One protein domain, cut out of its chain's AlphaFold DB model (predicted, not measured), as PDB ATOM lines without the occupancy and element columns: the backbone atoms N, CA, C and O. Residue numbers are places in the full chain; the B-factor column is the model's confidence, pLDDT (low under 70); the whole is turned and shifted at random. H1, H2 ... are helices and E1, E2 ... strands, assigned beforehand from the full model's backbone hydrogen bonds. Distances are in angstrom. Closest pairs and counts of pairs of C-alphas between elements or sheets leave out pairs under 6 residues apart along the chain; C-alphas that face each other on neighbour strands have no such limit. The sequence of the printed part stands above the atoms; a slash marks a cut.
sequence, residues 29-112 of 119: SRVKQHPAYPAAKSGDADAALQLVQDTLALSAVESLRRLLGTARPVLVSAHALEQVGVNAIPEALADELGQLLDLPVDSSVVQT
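What this domain is: This is residues 29 to 112 of the 119 residues of the protein "Plasmid RP4 TraN-related protein" of mine drainage metagenome (UniProt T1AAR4). The longest helix, H5, lies in the middle, with H3 and H4 set steeply to it near its two ends, as two sides of a frame. On another side of H5 an extended run through E1 passes back along it, and the last residues after H5 fold back to pair with this run. The short H2 packs on H3. The printed part has 84 residues, with named elements in the order H1, H2, H3, H4, E1, H5; it is mostly helix and compact, with a radius of gyration of the C-alphas of 13.2 A and spans of 39 by 28 by 19 A.

How they stand to each other: H5, residues 89 to 101, touches H3, residues 45 to 55, closest at the C-alphas of Ala 48 and Ile 89, 5.1 A, at a steep tilt of 60 degrees, the same way. With residues 97 to 101 alone, H5 touches H4, residues 58 to 68, closest at the C-alphas of Arg 65 and Leu 101, 6.9 A, only just about perpendicular at 71 degrees. H3 is the hub: it also touches H2, residues 37 to 41, closest at the C-alphas of Ala 40 and Ala 48, 4.3 A, and only just H1, residues 29 to 32, with 3 pairs of C-alphas within 8 A, closest at Val 31 and Thr 55, 6.4 A. H3 and H4 are apart. E1, residues 79 to 82, pairs with no named strand; its residues 79 to 80 pair with residues 110 to 111, parallel. Every O i to N i+4 pair is within hydrogen-bond range in H2, H3, H4 and H5; H1 is too short for one.

Where its parts are: H5 is 17.9 A long, from C-alpha 89 at (-105.810, 11.418, -43.701) to C-alpha 101 at (-87.965, 10.965, -42.116). H4 is 15.3 A and H3 15.2 A long. H1 begins with C-alpha 29 at (-107.186, 14.823, -58.264).

The domain as a whole: The C-alphas farthest apart, those of Thr 70 and Gln 83, are 39.8 A apart. The printed part has no cut and no long link. The mean pLDDT of the printed part is 88.2; residues 79 to 85 and 109 to 112 are under 70.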
ATOM      1  N   SER A  29    -106.225  15.638 -57.523       93.00
ATOM      2  CA  SER A  29    -107.186  14.823 -58.264       93.00
ATOM      3  C   SER A  29    -106.920  13.336 -58.047       93.00
ATOM      4  O   SER A  29    -107.858  12.578 -57.804       93.00
ATOM      5  N   ARG A  30    -105.650  12.914 -58.059       92.94
ATOM      6  CA  ARG A  30    -105.251  11.534 -57.747       92.94
ATOM      7  C   ARG A  30    -105.684  11.117 -56.341       92.94
ATOM      8  O   ARG A  30    -106.224  10.027 -56.190       92.94
ATOM      9  N   VAL A  31    -105.482  11.973 -55.337       94.25
ATOM     10  CA  VAL A  31    -105.893  11.684 -53.951       94.25
ATOM     11  C   VAL A  31    -107.413  11.529 -53.861       94.25
ATOM     12  O   VAL A  31    -107.900  10.545 -53.313       94.25
ATOM     13  N   LYS A  32    -108.176  12.460 -54.446       93.12
ATOM     14  CA  LYS A  32    -109.648  12.455 -54.385       93.12
ATOM     15  C   LYS A  32    -110.304  11.307 -55.154       93.12
ATOM     16  O   LYS A  32    -111.397  10.887 -54.791       93.12
ATOM     17  N   GLN A  33    -109.671  10.824 -56.221       96.19
ATOM     18  CA  GLN A  33    -110.184   9.713 -57.032       96.19
ATOM     19  C   GLN A  33    -109.795   8.333 -56.484       96.19
ATOM     20  O   GLN A  33    -110.240   7.317 -57.017       96.19
ATOM     21  N   HIS A  34    -108.970   8.273 -55.437       97.75
ATOM     22  CA  HIS A  34    -108.518   7.011 -54.869       97.75
ATOM     23  C   HIS A  34    -109.677   6.237 -54.205       97.75
ATOM     24  O   HIS A  34    -110.445   6.835 -53.448       97.75
ATOM     25  N   PRO A  35    -109.795   4.906 -54.394       97.56
ATOM     26  CA  PRO A  35    -110.895   4.119 -53.824       97.56
ATOM     27  C   PRO A  35    -111.011   4.196 -52.296       97.56
ATOM     28  O   PRO A  35    -112.117   4.161 -51.763       97.56
ATOM     29  N   ALA A  36    -109.883   4.333 -51.592       97.38
ATOM     30  CA  ALA A  36    -109.853   4.444 -50.132       97.38
ATOM     31  C   ALA A  36    -110.225   5.847 -49.611       97.38
ATOM     32  O   ALA A  36    -110.490   6.009 -48.422       97.38
ATOM     33  N   TYR A  37    -110.275   6.865 -50.483       95.56
ATOM     34  CA  TYR A  37    -110.489   8.258 -50.084       95.56
ATOM     35  C   TYR A  37    -111.777   8.483 -49.276       95.56
ATOM     36  O   TYR A  37    -111.690   9.130 -48.233       95.56
ATOM     37  N   PRO A  38    -112.957   7.954 -49.669       94.56
ATOM     38  CA  PRO A  38    -114.184   8.191 -48.911       94.56
ATOM     39  C   PRO A  38    -114.118   7.641 -47.481       94.56
ATOM     40  O   PRO A  38    -114.490   8.347 -46.548       94.56
ATOM     41  N   ALA A  39    -113.601   6.418 -47.309       94.56
ATOM     42  CA  ALA A  39    -113.469   5.774 -46.003       94.56
ATOM     43  C   ALA A  39    -112.425   6.489 -45.127       94.56
ATOM     44  O   ALA A  39    -112.698   6.817 -43.972       94.56
ATOM     45  N   ALA A  40    -111.270   6.830 -45.706       94.00
ATOM     46  CA  ALA A  40    -110.226   7.599 -45.033       94.00
ATOM     47  C   ALA A  40    -110.738   8.967 -44.551       94.00
ATOM     48  O   ALA A  40    -110.514   9.379 -43.410       94.00
ATOM     49  N   LYS A  41    -111.493   9.661 -45.412       90.69
ATOM     50  CA  LYS A  41    -112.086  10.968 -45.117       90.69
ATOM     51  C   LYS A  41    -113.155  10.892 -44.023       90.69
ATOM     52  O   LYS A  41    -113.317  11.859 -43.286       90.69
ATOM     53  N   SER A  42    -113.842   9.756 -43.887       89.88
ATOM     54  CA  SER A  42    -114.784   9.493 -42.792       89.88
ATOM     55  C   SER A  42    -114.131   8.962 -41.507       89.88
ATOM     56  O   SER A  42    -114.832   8.788 -40.514       89.88
ATOM     57  N   GLY A  43    -112.815   8.722 -41.505       89.38
ATOM     58  CA  GLY A  43    -112.049   8.335 -40.315       89.38
ATOM     59  C   GLY A  43    -111.584   6.883 -40.238       89.38
ATOM     60  O   GLY A  43    -111.153   6.452 -39.173       89.38
ATOM     61  N   ASP A  44    -111.650   6.123 -41.330       93.25
ATOM     62  CA  ASP A  44    -111.045   4.790 -41.397       93.25
ATOM     63  C   ASP A  44    -109.512   4.912 -41.491       93.25
ATOM     64  O   ASP A  44    -108.975   5.426 -42.477       93.25
ATOM     65  N   ALA A  45    -108.815   4.468 -40.441       92.00
ATOM     66  CA  ALA A  45    -107.364   4.580 -40.324       92.00
ATOM     67  C   ALA A  45    -106.611   3.679 -41.318       92.00
ATOM     68  O   ALA A  45    -105.610   4.116 -41.885       92.00
ATOM     69  N   ASP A  46    -107.106   2.466 -41.581       96.44
ATOM     70  CA  ASP A  46    -106.472   1.536 -42.523       96.44
ATOM     71  C   ASP A  46    -106.612   2.066 -43.956       96.44
ATOM     72  O   ASP A  46    -105.647   2.094 -44.724       96.44
ATOM     73  N   ALA A  47    -107.796   2.582 -44.298       97.38
ATOM     74  CA  ALA A  47    -108.028   3.244 -45.576       97.38
ATOM     75  C   ALA A  47    -107.174   4.514 -45.735       97.38
ATOM     76  O   ALA A  47    -106.708   4.808 -46.838       97.38
ATOM     77  N   ALA A  48    -106.964   5.274 -44.653       95.75
ATOM     78  CA  ALA A  48    -106.117   6.463 -44.661       95.75
ATOM     79  C   ALA A  48    -104.640   6.116 -44.872       95.75
ATOM     80  O   ALA A  48    -103.995   6.738 -45.716       95.75
ATOM     81  N   LEU A  49    -104.127   5.099 -44.175       96.44
ATOM     82  CA  LEU A  49    -102.765   4.612 -44.376       96.44
ATOM     83  C   LEU A  49    -102.564   4.120 -45.811       96.44
ATOM     84  O   LEU A  49    -101.619   4.543 -46.475       96.44
ATOM     85  N   GLN A  50    -103.490   3.303 -46.321       97.94
ATOM     86  CA  GLN A  50    -103.429   2.820 -47.698       97.94
ATOM     87  C   GLN A  50    -103.435   3.981 -48.703       97.94
ATOM     88  O   GLN A  50    -102.597   4.028 -49.600       97.94
ATOM     89  N   LEU A  51    -104.339   4.954 -48.533       97.69
ATOM     90  CA  LEU A  51    -104.385   6.149 -49.374       97.69
ATOM     91  C   LEU A  51    -103.043   6.891 -49.384       97.69
ATOM     92  O   LEU A  51    -102.573   7.288 -50.451       97.69
ATOM     93  N   VAL A  52    -102.448   7.113 -48.212       97.00
ATOM     94  CA  VAL A  52    -101.176   7.830 -48.078       97.00
ATOM     95  C   VAL A  52    -100.057   7.058 -48.767       97.00
ATOM     96  O   VAL A  52     -99.359   7.638 -49.593       97.00
ATOM     97  N   GLN A  53     -99.925   5.759 -48.511       95.88
ATOM     98  CA  GLN A  53     -98.883   4.931 -49.125       95.88
ATOM     99  C   GLN A  53     -99.014   4.867 -50.655       95.88
ATOM    100  O   GLN A  53     -98.010   4.931 -51.364       95.88
ATOM    101  N   ASP A  54    -100.242   4.842 -51.176       96.81
ATOM    102  CA  ASP A  54    -100.507   4.788 -52.618       96.81
ATOM    103  C   ASP A  54    -100.328   6.149 -53.324       96.81
ATOM    104  O   ASP A  54    -100.216   6.208 -54.558       96.81
ATOM    105  N   THR A  55    -100.316   7.266 -52.587       96.50
ATOM    106  CA  THR A  55    -100.292   8.624 -53.167       96.50
ATOM    107  C   THR A  55     -99.050   9.442 -52.831       96.50
ATOM    108  O   THR A  55     -98.690  10.315 -53.623       96.50
ATOM    109  N   LEU A  56     -98.360   9.152 -51.727       95.38
ATOM    110  CA  LEU A  56     -97.166   9.866 -51.288       95.38
ATOM    111  C   LEU A  56     -96.018   9.668 -52.284       95.38
ATOM    112  O   LEU A  56     -95.433   8.592 -52.408       95.38
ATOM    113  N   ALA A  57     -95.665  10.733 -53.006       91.25
ATOM    114  CA  ALA A  57     -94.572  10.672 -53.961       91.25
ATOM    115  C   ALA A  57     -93.214  10.630 -53.245       91.25
ATOM    116  O   ALA A  57     -92.885  11.520 -52.460       91.25
ATOM    117  N   LEU A  58     -92.363   9.664 -53.604       89.75
ATOM    118  CA  LEU A  58     -90.995   9.576 -53.078       89.75
ATOM    119  C   LEU A  58     -90.200  10.876 -53.302       89.75
ATOM    120  O   LEU A  58     -89.484  11.335 -52.416       89.75
ATOM    121  N   SER A  59     -90.382  11.525 -54.454       90.56
ATOM    122  CA  SER A  59     -89.743  12.811 -54.768       90.56
ATOM    123  C   SER A  59     -90.160  13.942 -53.819       90.56
ATOM    124  O   SER A  59     -89.364  14.854 -53.562       90.56
ATOM    125  N   ALA A  60     -91.375  13.892 -53.267       90.88
ATOM    126  CA  ALA A  60     -91.824  14.834 -52.252       90.88
ATOM    127  C   ALA A  60     -91.135  14.568 -50.908       90.88
ATOM    128  O   ALA A  60     -90.646  15.511 -50.288       90.88
ATOM    129  N   VAL A  61     -91.002  13.298 -50.511       93.62
ATOM    130  CA  VAL A  61     -90.270  12.894 -49.295       93.62
ATOM    131  C   VAL A  61     -88.801  13.323 -49.375       93.62
ATOM    132  O   VAL A  61     -88.270  13.920 -48.442       93.62
ATOM    133  N   GLU A  62     -88.144  13.112 -50.515       92.81
ATOM    134  CA  GLU A  62     -86.769  13.575 -50.739       92.81
ATOM    135  C   GLU A  62     -86.645  15.102 -50.708       92.81
ATOM    136  O   GLU A  62     -85.662  15.645 -50.194       92.81
ATOM    137  N   SER A  63     -87.632  15.812 -51.258       91.44
ATOM    138  CA  SER A  63     -87.664  17.275 -51.231       91.44
ATOM    139  C   SER A  63     -87.827  17.803 -49.810       91.44
ATOM    140  O   SER A  63     -87.102  18.720 -49.428       91.44
ATOM    141  N   LEU A  64     -88.689  17.176 -49.005       92.62
ATOM    142  CA  LEU A  64     -88.818  17.464 -47.577       92.62
ATOM    143  C   LEU A  64     -87.514  17.176 -46.832       92.62
ATOM    144  O   LEU A  64     -87.046  18.021 -46.080       92.62
ATOM    145  N   ARG A  65     -86.857  16.044 -47.098       93.25
ATOM    146  CA  ARG A  65     -85.563  15.717 -46.480       93.25
ATOM    147  C   ARG A  65     -84.494  16.774 -46.773       93.25
ATOM    148  O   ARG A  65     -83.744  17.150 -45.876       93.25
ATOM    149  N   ARG A  66     -84.437  17.285 -48.009       92.38
ATOM    150  CA  ARG A  66     -83.536  18.393 -48.383       92.38
ATOM    151  C   ARG A  66     -83.910  19.705 -47.697       92.38
ATOM    152  O   ARG A  66     -83.012  20.409 -47.251       92.38
ATOM    153  N   LEU A  67     -85.204  20.017 -47.621       90.56
ATOM    154  CA  LEU A  67     -85.717  21.218 -46.958       90.56
ATOM    155  C   LEU A  67     -85.364  21.230 -45.465       90.56
ATOM    156  O   LEU A  67     -84.944  22.253 -44.936       90.56
ATOM    157  N   LEU A  68     -85.526  20.087 -44.800       91.62
ATOM    158  CA  LEU A  68     -85.270  19.931 -43.371       91.62
ATOM    159  C   LEU A  68     -83.776  19.995 -43.038       91.62
ATOM    160  O   LEU A  68     -83.400  20.529 -41.996       91.62
ATOM    161  N   GLY A  69     -82.910  19.466 -43.908       91.81
ATOM    162  CA  GLY A  69     -81.472  19.423 -43.657       91.81
ATOM    163  C   GLY A  69     -81.157  18.653 -42.370       91.81
ATOM    164  O   GLY A  69     -81.338  17.440 -42.309       91.81
ATOM    165  N   THR A  70     -80.670  19.354 -41.344       93.00
ATOM    166  CA  THR A  70     -80.392  18.792 -40.007       93.00
ATOM    167  C   THR A  70     -81.482  19.090 -38.976       93.00
ATOM    168  O   THR A  70     -81.376  18.644 -37.831       93.00
ATOM    169  N   ALA A  71     -82.514  19.852 -39.345       92.19
ATOM    170  CA  ALA A  71     -83.615  20.178 -38.455       92.19
ATOM    171  C   ALA A  71     -84.439  18.927 -38.126       92.19
ATOM    172  O   ALA A  71     -84.666  18.068 -38.978       92.19
ATOM    173  N   ARG A  72     -84.929  18.857 -36.884       93.56
ATOM    174  CA  ARG A  72     -85.824  17.796 -36.402       93.56
ATOM    175  C   ARG A  72     -87.119  18.395 -35.853       93.56
ATOM    176  O   ARG A  72     -87.285  18.455 -34.635       93.56
ATOM    177  N   PRO A  73     -87.987  18.938 -36.720       92.81
ATOM    178  CA  PRO A  73     -89.258  19.487 -36.277       92.81
ATOM    179  C   PRO A  73     -90.192  18.380 -35.786       92.81
ATOM    180  O   PRO A  73     -90.047  17.215 -36.150       92.81
ATOM    181  N   VAL A  74     -91.180  18.786 -34.995       93.62
ATOM    182  CA  VAL A  74     -92.330  17.949 -34.652       93.62
ATOM    183  C   VAL A  74     -93.365  18.085 -35.761       93.62
ATOM    184  O   VAL A  74     -93.741  19.202 -36.124       93.62
ATOM    185  N   LEU A  75     -93.797  16.957 -36.317       92.62
ATOM    186  CA  LEU A  75     -94.900  16.905 -37.264       92.62
ATOM    187  C   LEU A  75     -96.213  17.007 -36.496       92.62
ATOM    188  O   LEU A  75     -96.422  16.299 -35.516       92.62
ATOM    189  N   VAL A  76     -97.089  17.891 -36.955       89.44
ATOM    190  CA  VAL A  76     -98.400  18.114 -36.348       89.44
ATOM    191  C   VAL A  76     -99.459  17.930 -37.417       89.44
ATOM    192  O   VAL A  76     -99.360  18.499 -38.508       89.44
ATOM    193  N   SER A  77    -100.484  17.154 -37.097       85.56
ATOM    194  CA  SER A  77    -101.595  16.862 -37.984       85.56
ATOM    195  C   SER A  77    -102.774  17.805 -37.703       85.56
ATOM    196  O   SER A  77    -103.245  17.963 -36.580       85.56
ATOM    197  N   ALA A  78    -103.269  18.486 -38.739       72.62
ATOM    198  CA  ALA A  78    -104.411  19.390 -38.607       72.62
ATOM    199  C   ALA A  78    -105.731  18.600 -38.670       72.62
ATOM    200  O   ALA A  78    -106.403  18.568 -39.703       72.62
ATOM    201  N   HIS A  79    -106.098  17.934 -37.575       68.31
ATOM    202  CA  HIS A  79    -107.372  17.221 -37.474       68.31
ATOM    203  C   HIS A  79    -108.523  18.176 -37.187       68.31
ATOM    204  O   HIS A  79    -108.552  18.810 -36.134       68.31
ATOM    205  N   ALA A  80    -109.497  18.238 -38.094       60.16
ATOM    206  CA  ALA A  80    -110.781  18.886 -37.853       60.16
ATOM    207  C   ALA A  80    -111.847  17.826 -37.534       60.16
ATOM    208  O   ALA A  80    -111.947  16.804 -38.215       60.16
ATOM    209  N   LEU A  81    -112.660  18.081 -36.508       55.94
ATOM    210  CA  LEU A  81    -113.884  17.319 -36.245       55.94
ATOM    211  C   LEU A  81    -114.916  17.646 -37.336       55.94
ATOM    212  O   LEU A  81    -115.408  18.772 -37.395       55.94
ATOM    213  N   GLU A  82    -115.252  16.687 -38.202       55.62
ATOM    214  CA  GLU A  82    -116.300  16.838 -39.220       55.62
ATOM    215  C   GLU A  82    -117.586  16.106 -38.793       55.62
ATOM    216  O   GLU A  82    -117.569  15.181 -37.983       55.62
ATOM    217  N   GLN A  83    -118.737  16.515 -39.342       49.78
ATOM    218  CA  GLN A  83    -120.060  15.958 -38.998       49.78
ATOM    219  C   GLN A  83    -120.195  14.447 -39.287       49.78
ATOM    220  O   GLN A  83    -121.078  13.800 -38.730       49.78
ATOM    221  N   VAL A  84    -119.349  13.899 -40.165       53.59
ATOM    222  CA  VAL A  84    -119.402  12.508 -40.664       53.59
ATOM    223  C   VAL A  84    -118.347  11.610 -39.991       53.59
ATOM    224  O   VAL A  84    -118.418  10.392 -40.107       53.59
ATOM    225  N   GLY A  85    -117.397  12.194 -39.254       63.50
ATOM    226  CA  GLY A  85    -116.255  11.504 -38.652       63.50
ATOM    227  C   GLY A  85    -115.045  12.433 -38.523       63.50
ATOM    228  O   GLY A  85    -115.086  13.588 -38.947       63.50
ATOM    229  N   VAL A  86    -113.956  11.949 -37.926       78.00
ATOM    230  CA  VAL A  86    -112.678  12.679 -37.909       78.00
ATOM    231  C   VAL A  86    -111.896  12.261 -39.147       78.00
ATOM    232  O   VAL A  86    -111.600  11.086 -39.302       78.00
ATOM    233  N   ASN A  87    -111.571  13.200 -40.034       86.88
ATOM    234  CA  ASN A  87    -110.763  12.920 -41.222       86.88
ATOM    235  C   ASN A  87    -109.398  12.333 -40.815       86.88
ATOM    236  O   ASN A  87    -108.587  13.075 -40.275       86.88
ATOM    237  N   ALA A  88    -109.133  11.051 -41.096       90.94
ATOM    238  CA  ALA A  88    -107.923  10.348 -40.643       90.94
ATOM    239  C   ALA A  88    -106.690  10.574 -41.542       90.94
ATOM    240  O   ALA A  88    -105.577  10.180 -41.198       90.94
ATOM    241  N   ILE A  89    -106.870  11.219 -42.701       92.50
ATOM    242  CA  ILE A  89    -105.810  11.418 -43.701       92.50
ATOM    243  C   ILE A  89    -104.618  12.228 -43.148       92.50
ATOM    244  O   ILE A  89    -103.482  11.828 -43.404       92.50
ATOM    245  N   PRO A  90    -104.811  13.347 -42.413       90.88
ATOM    246  CA  PRO A  90    -103.690  14.119 -41.881       90.88
ATOM    247  C   PRO A  90    -102.847  13.345 -40.862       90.88
ATOM    248  O   PRO A  90    -101.631  13.514 -40.879       90.88
ATOM    249  N   GLU A  91    -103.455  12.503 -40.013       91.25
ATOM    250  CA  GLU A  91    -102.717  11.656 -39.056       91.25
ATOM    251  C   GLU A  91    -101.862  10.651 -39.808       91.25
ATOM    252  O   GLU A  91    -100.650  10.629 -39.638       91.25
ATOM    253  N   ALA A  92    -102.485   9.892 -40.714       94.19
ATOM    254  CA  ALA A  92    -101.792   8.865 -41.479       94.19
ATOM    255  C   ALA A  92    -100.613   9.449 -42.274       94.19
ATOM    256  O   ALA A  92     -99.550   8.838 -42.357       94.19
ATOM    257  N   LEU A  93    -100.770  10.659 -42.826       94.81
ATOM    258  CA  LEU A  93     -99.687  11.350 -43.523       94.81
ATOM    259  C   LEU A  93     -98.563  11.774 -42.568       94.81
ATOM    260  O   LEU A  93     -97.392  11.643 -42.924       94.81
ATOM    261  N   ALA A  94     -98.898  12.299 -41.387       94.12
ATOM    262  CA  ALA A  94     -97.908  12.691 -40.389       94.12
ATOM    263  C   ALA A  94     -97.125  11.476 -39.870       94.12
ATOM    264  O   ALA A  94     -95.899  11.542 -39.802       94.12
ATOM    265  N   ASP A  95     -97.806  10.362 -39.600       94.44
ATOM    266  CA  ASP A  95     -97.203   9.109 -39.141       94.44
ATOM    267  C   ASP A  95     -96.291   8.475 -40.196       94.44
ATOM    268  O   ASP A  95     -95.165   8.081 -39.883       94.44
ATOM    269  N   GLU A  96     -96.736   8.401 -41.454       96.31
ATOM    270  CA  GLU A  96     -95.921   7.861 -42.550       96.31
ATOM    271  C   GLU A  96     -94.679   8.736 -42.785       96.31
ATOM    272  O   GLU A  96     -93.559   8.231 -42.881       96.31
ATOM    273  N   LEU A  97     -94.829  10.067 -42.797       95.88
ATOM    274  CA  LEU A  97     -93.685  10.980 -42.906       95.88
ATOM    275  C   LEU A  97     -92.754  10.892 -41.692       95.88
ATOM    276  O   LEU A  97     -91.538  10.944 -41.868       95.88
ATOM    277  N   GLY A  98     -93.300  10.747 -40.483       95.50
ATOM    278  CA  GLY A  98     -92.534  10.575 -39.249       95.50
ATOM    279  C   GLY A  98     -91.644   9.339 -39.307       95.50
ATOM    280  O   GLY A  98     -90.452   9.419 -39.007       95.50
ATOM    281  N   GLN A  99     -92.189   8.225 -39.800       95.69
ATOM    282  CA  GLN A  99     -91.442   6.988 -40.020       95.69
ATOM    283  C   GLN A  99     -90.374   7.138 -41.114       95.69
ATOM    284  O   GLN A  99     -89.218   6.771 -40.902       95.69
ATOM    285  N   LEU A 100     -90.725   7.707 -42.271       95.62
ATOM    286  CA  LEU A 100     -89.809   7.837 -43.414       95.62
ATOM    287  C   LEU A 100     -88.666   8.837 -43.176       95.62
ATOM    288  O   LEU A 100     -87.581   8.693 -43.754       95.62
ATOM    289  N   LEU A 101     -88.906   9.870 -42.364       95.44
ATOM    290  CA  LEU A 101     -87.965  10.965 -42.116       95.44
ATOM    291  C   LEU A 101     -87.310  10.922 -40.730       95.44
ATOM    292  O   LEU A 101     -86.455  11.768 -40.471       95.44
ATOM    293  N   ASP A 102     -87.655   9.950 -39.878       95.69
ATOM    294  CA  ASP A 102     -87.171   9.861 -38.491       95.69
ATOM    295  C   ASP A 102     -87.478  11.158 -37.711       95.69
ATOM    296  O   ASP A 102     -86.590  11.841 -37.182       95.69
ATOM    297  N   LEU A 103     -88.764  11.537 -37.715       96.00
ATOM    298  CA  LEU A 103     -89.290  12.739 -37.065       96.00
ATOM    299  C   LEU A 103     -90.353  12.394 -36.011       96.00
ATOM    300  O   LEU A 103     -91.167  11.498 -36.232       96.00
ATOM    301  N   PRO A 104     -90.392  13.128 -34.884       94.69
ATOM    302  CA  PRO A 104     -91.468  12.995 -33.913       94.69
ATOM    303  C   PRO A 104     -92.795  13.519 -34.482       94.69
ATOM    304  O   PRO A 104     -92.820  14.545 -35.165       94.69
ATOM    305  N   VAL A 105     -93.891  12.845 -34.138       92.94
ATOM    306  CA  VAL A 105     -95.269  13.242 -34.463       92.94
ATOM    307  C   VAL A 105     -96.001  13.601 -33.170       92.94
ATOM    308  O   VAL A 105     -95.869  12.897 -32.167       92.94
ATOM    309  N   ASP A 106     -96.746  14.704 -33.183       88.62
ATOM    310  CA  ASP A 106     -97.622  15.132 -32.094       88.62
ATOM    311  C   ASP A 106     -99.084  15.108 -32.552       88.62
ATOM    312  O   ASP A 106     -99.519  15.924 -33.368       88.62
ATOM    313  N   SER A 107     -99.835  14.168 -31.984       76.69
ATOM    314  CA  SER A 107    -101.259  13.939 -32.235       76.69
ATOM    315  C   SER A 107    -102.182  14.697 -31.273       76.69
ATOM    316  O   SER A 107    -103.407  14.591 -31.353       76.69
ATOM    317  N   SER A 108    -101.629  15.478 -30.337       73.94
ATOM    318  CA  SER A 108    -102.411  16.200 -29.324       73.94
ATOM    319  C   SER A 108    -103.029  17.505 -29.835       73.94
ATOM    320  O   SER A 108    -103.928  18.063 -29.195       73.94
ATOM    321  N   VAL A 109    -102.582  18.000 -30.992       67.50
ATOM    322  CA  VAL A 109    -103.075  19.248 -31.580       67.50
ATOM    323  C   VAL A 109    -104.333  18.976 -32.403       67.50
ATOM    324  O   VAL A 109    -104.282  18.491 -33.527       67.50
ATOM    325  N   VAL A 110    -105.484  19.351 -31.850       61.91
ATOM    326  CA  VAL A 110    -106.786  19.212 -32.514       61.91
ATOM    327  C   VAL A 110    -107.294  20.583 -32.950       61.91
ATOM    328  O   VAL A 110    -107.357  21.519 -32.149       61.91
ATOM    329  N   GLN A 111    -107.714  20.717 -34.212       58.31
ATOM    330  CA  GLN A 111    -108.430  21.905 -34.665       58.31
ATOM    331  C   GLN A 111    -109.871  21.842 -34.146       58.31
ATOM    332  O   GLN A 111    -110.745  21.191 -34.717       58.31
ATOM    333  N   THR A 112    -110.138  22.559 -33.057       52.78
ATOM    334  CA  THR A 112    -111.463  22.593 -32.414       52.78
ATOM    335  C   THR A 112    -112.476  23.492 -33.127       52.78
ATOM    336  O   THR A 112    -113.663  23.432 -32.819       52.78
TER     337      THR A 112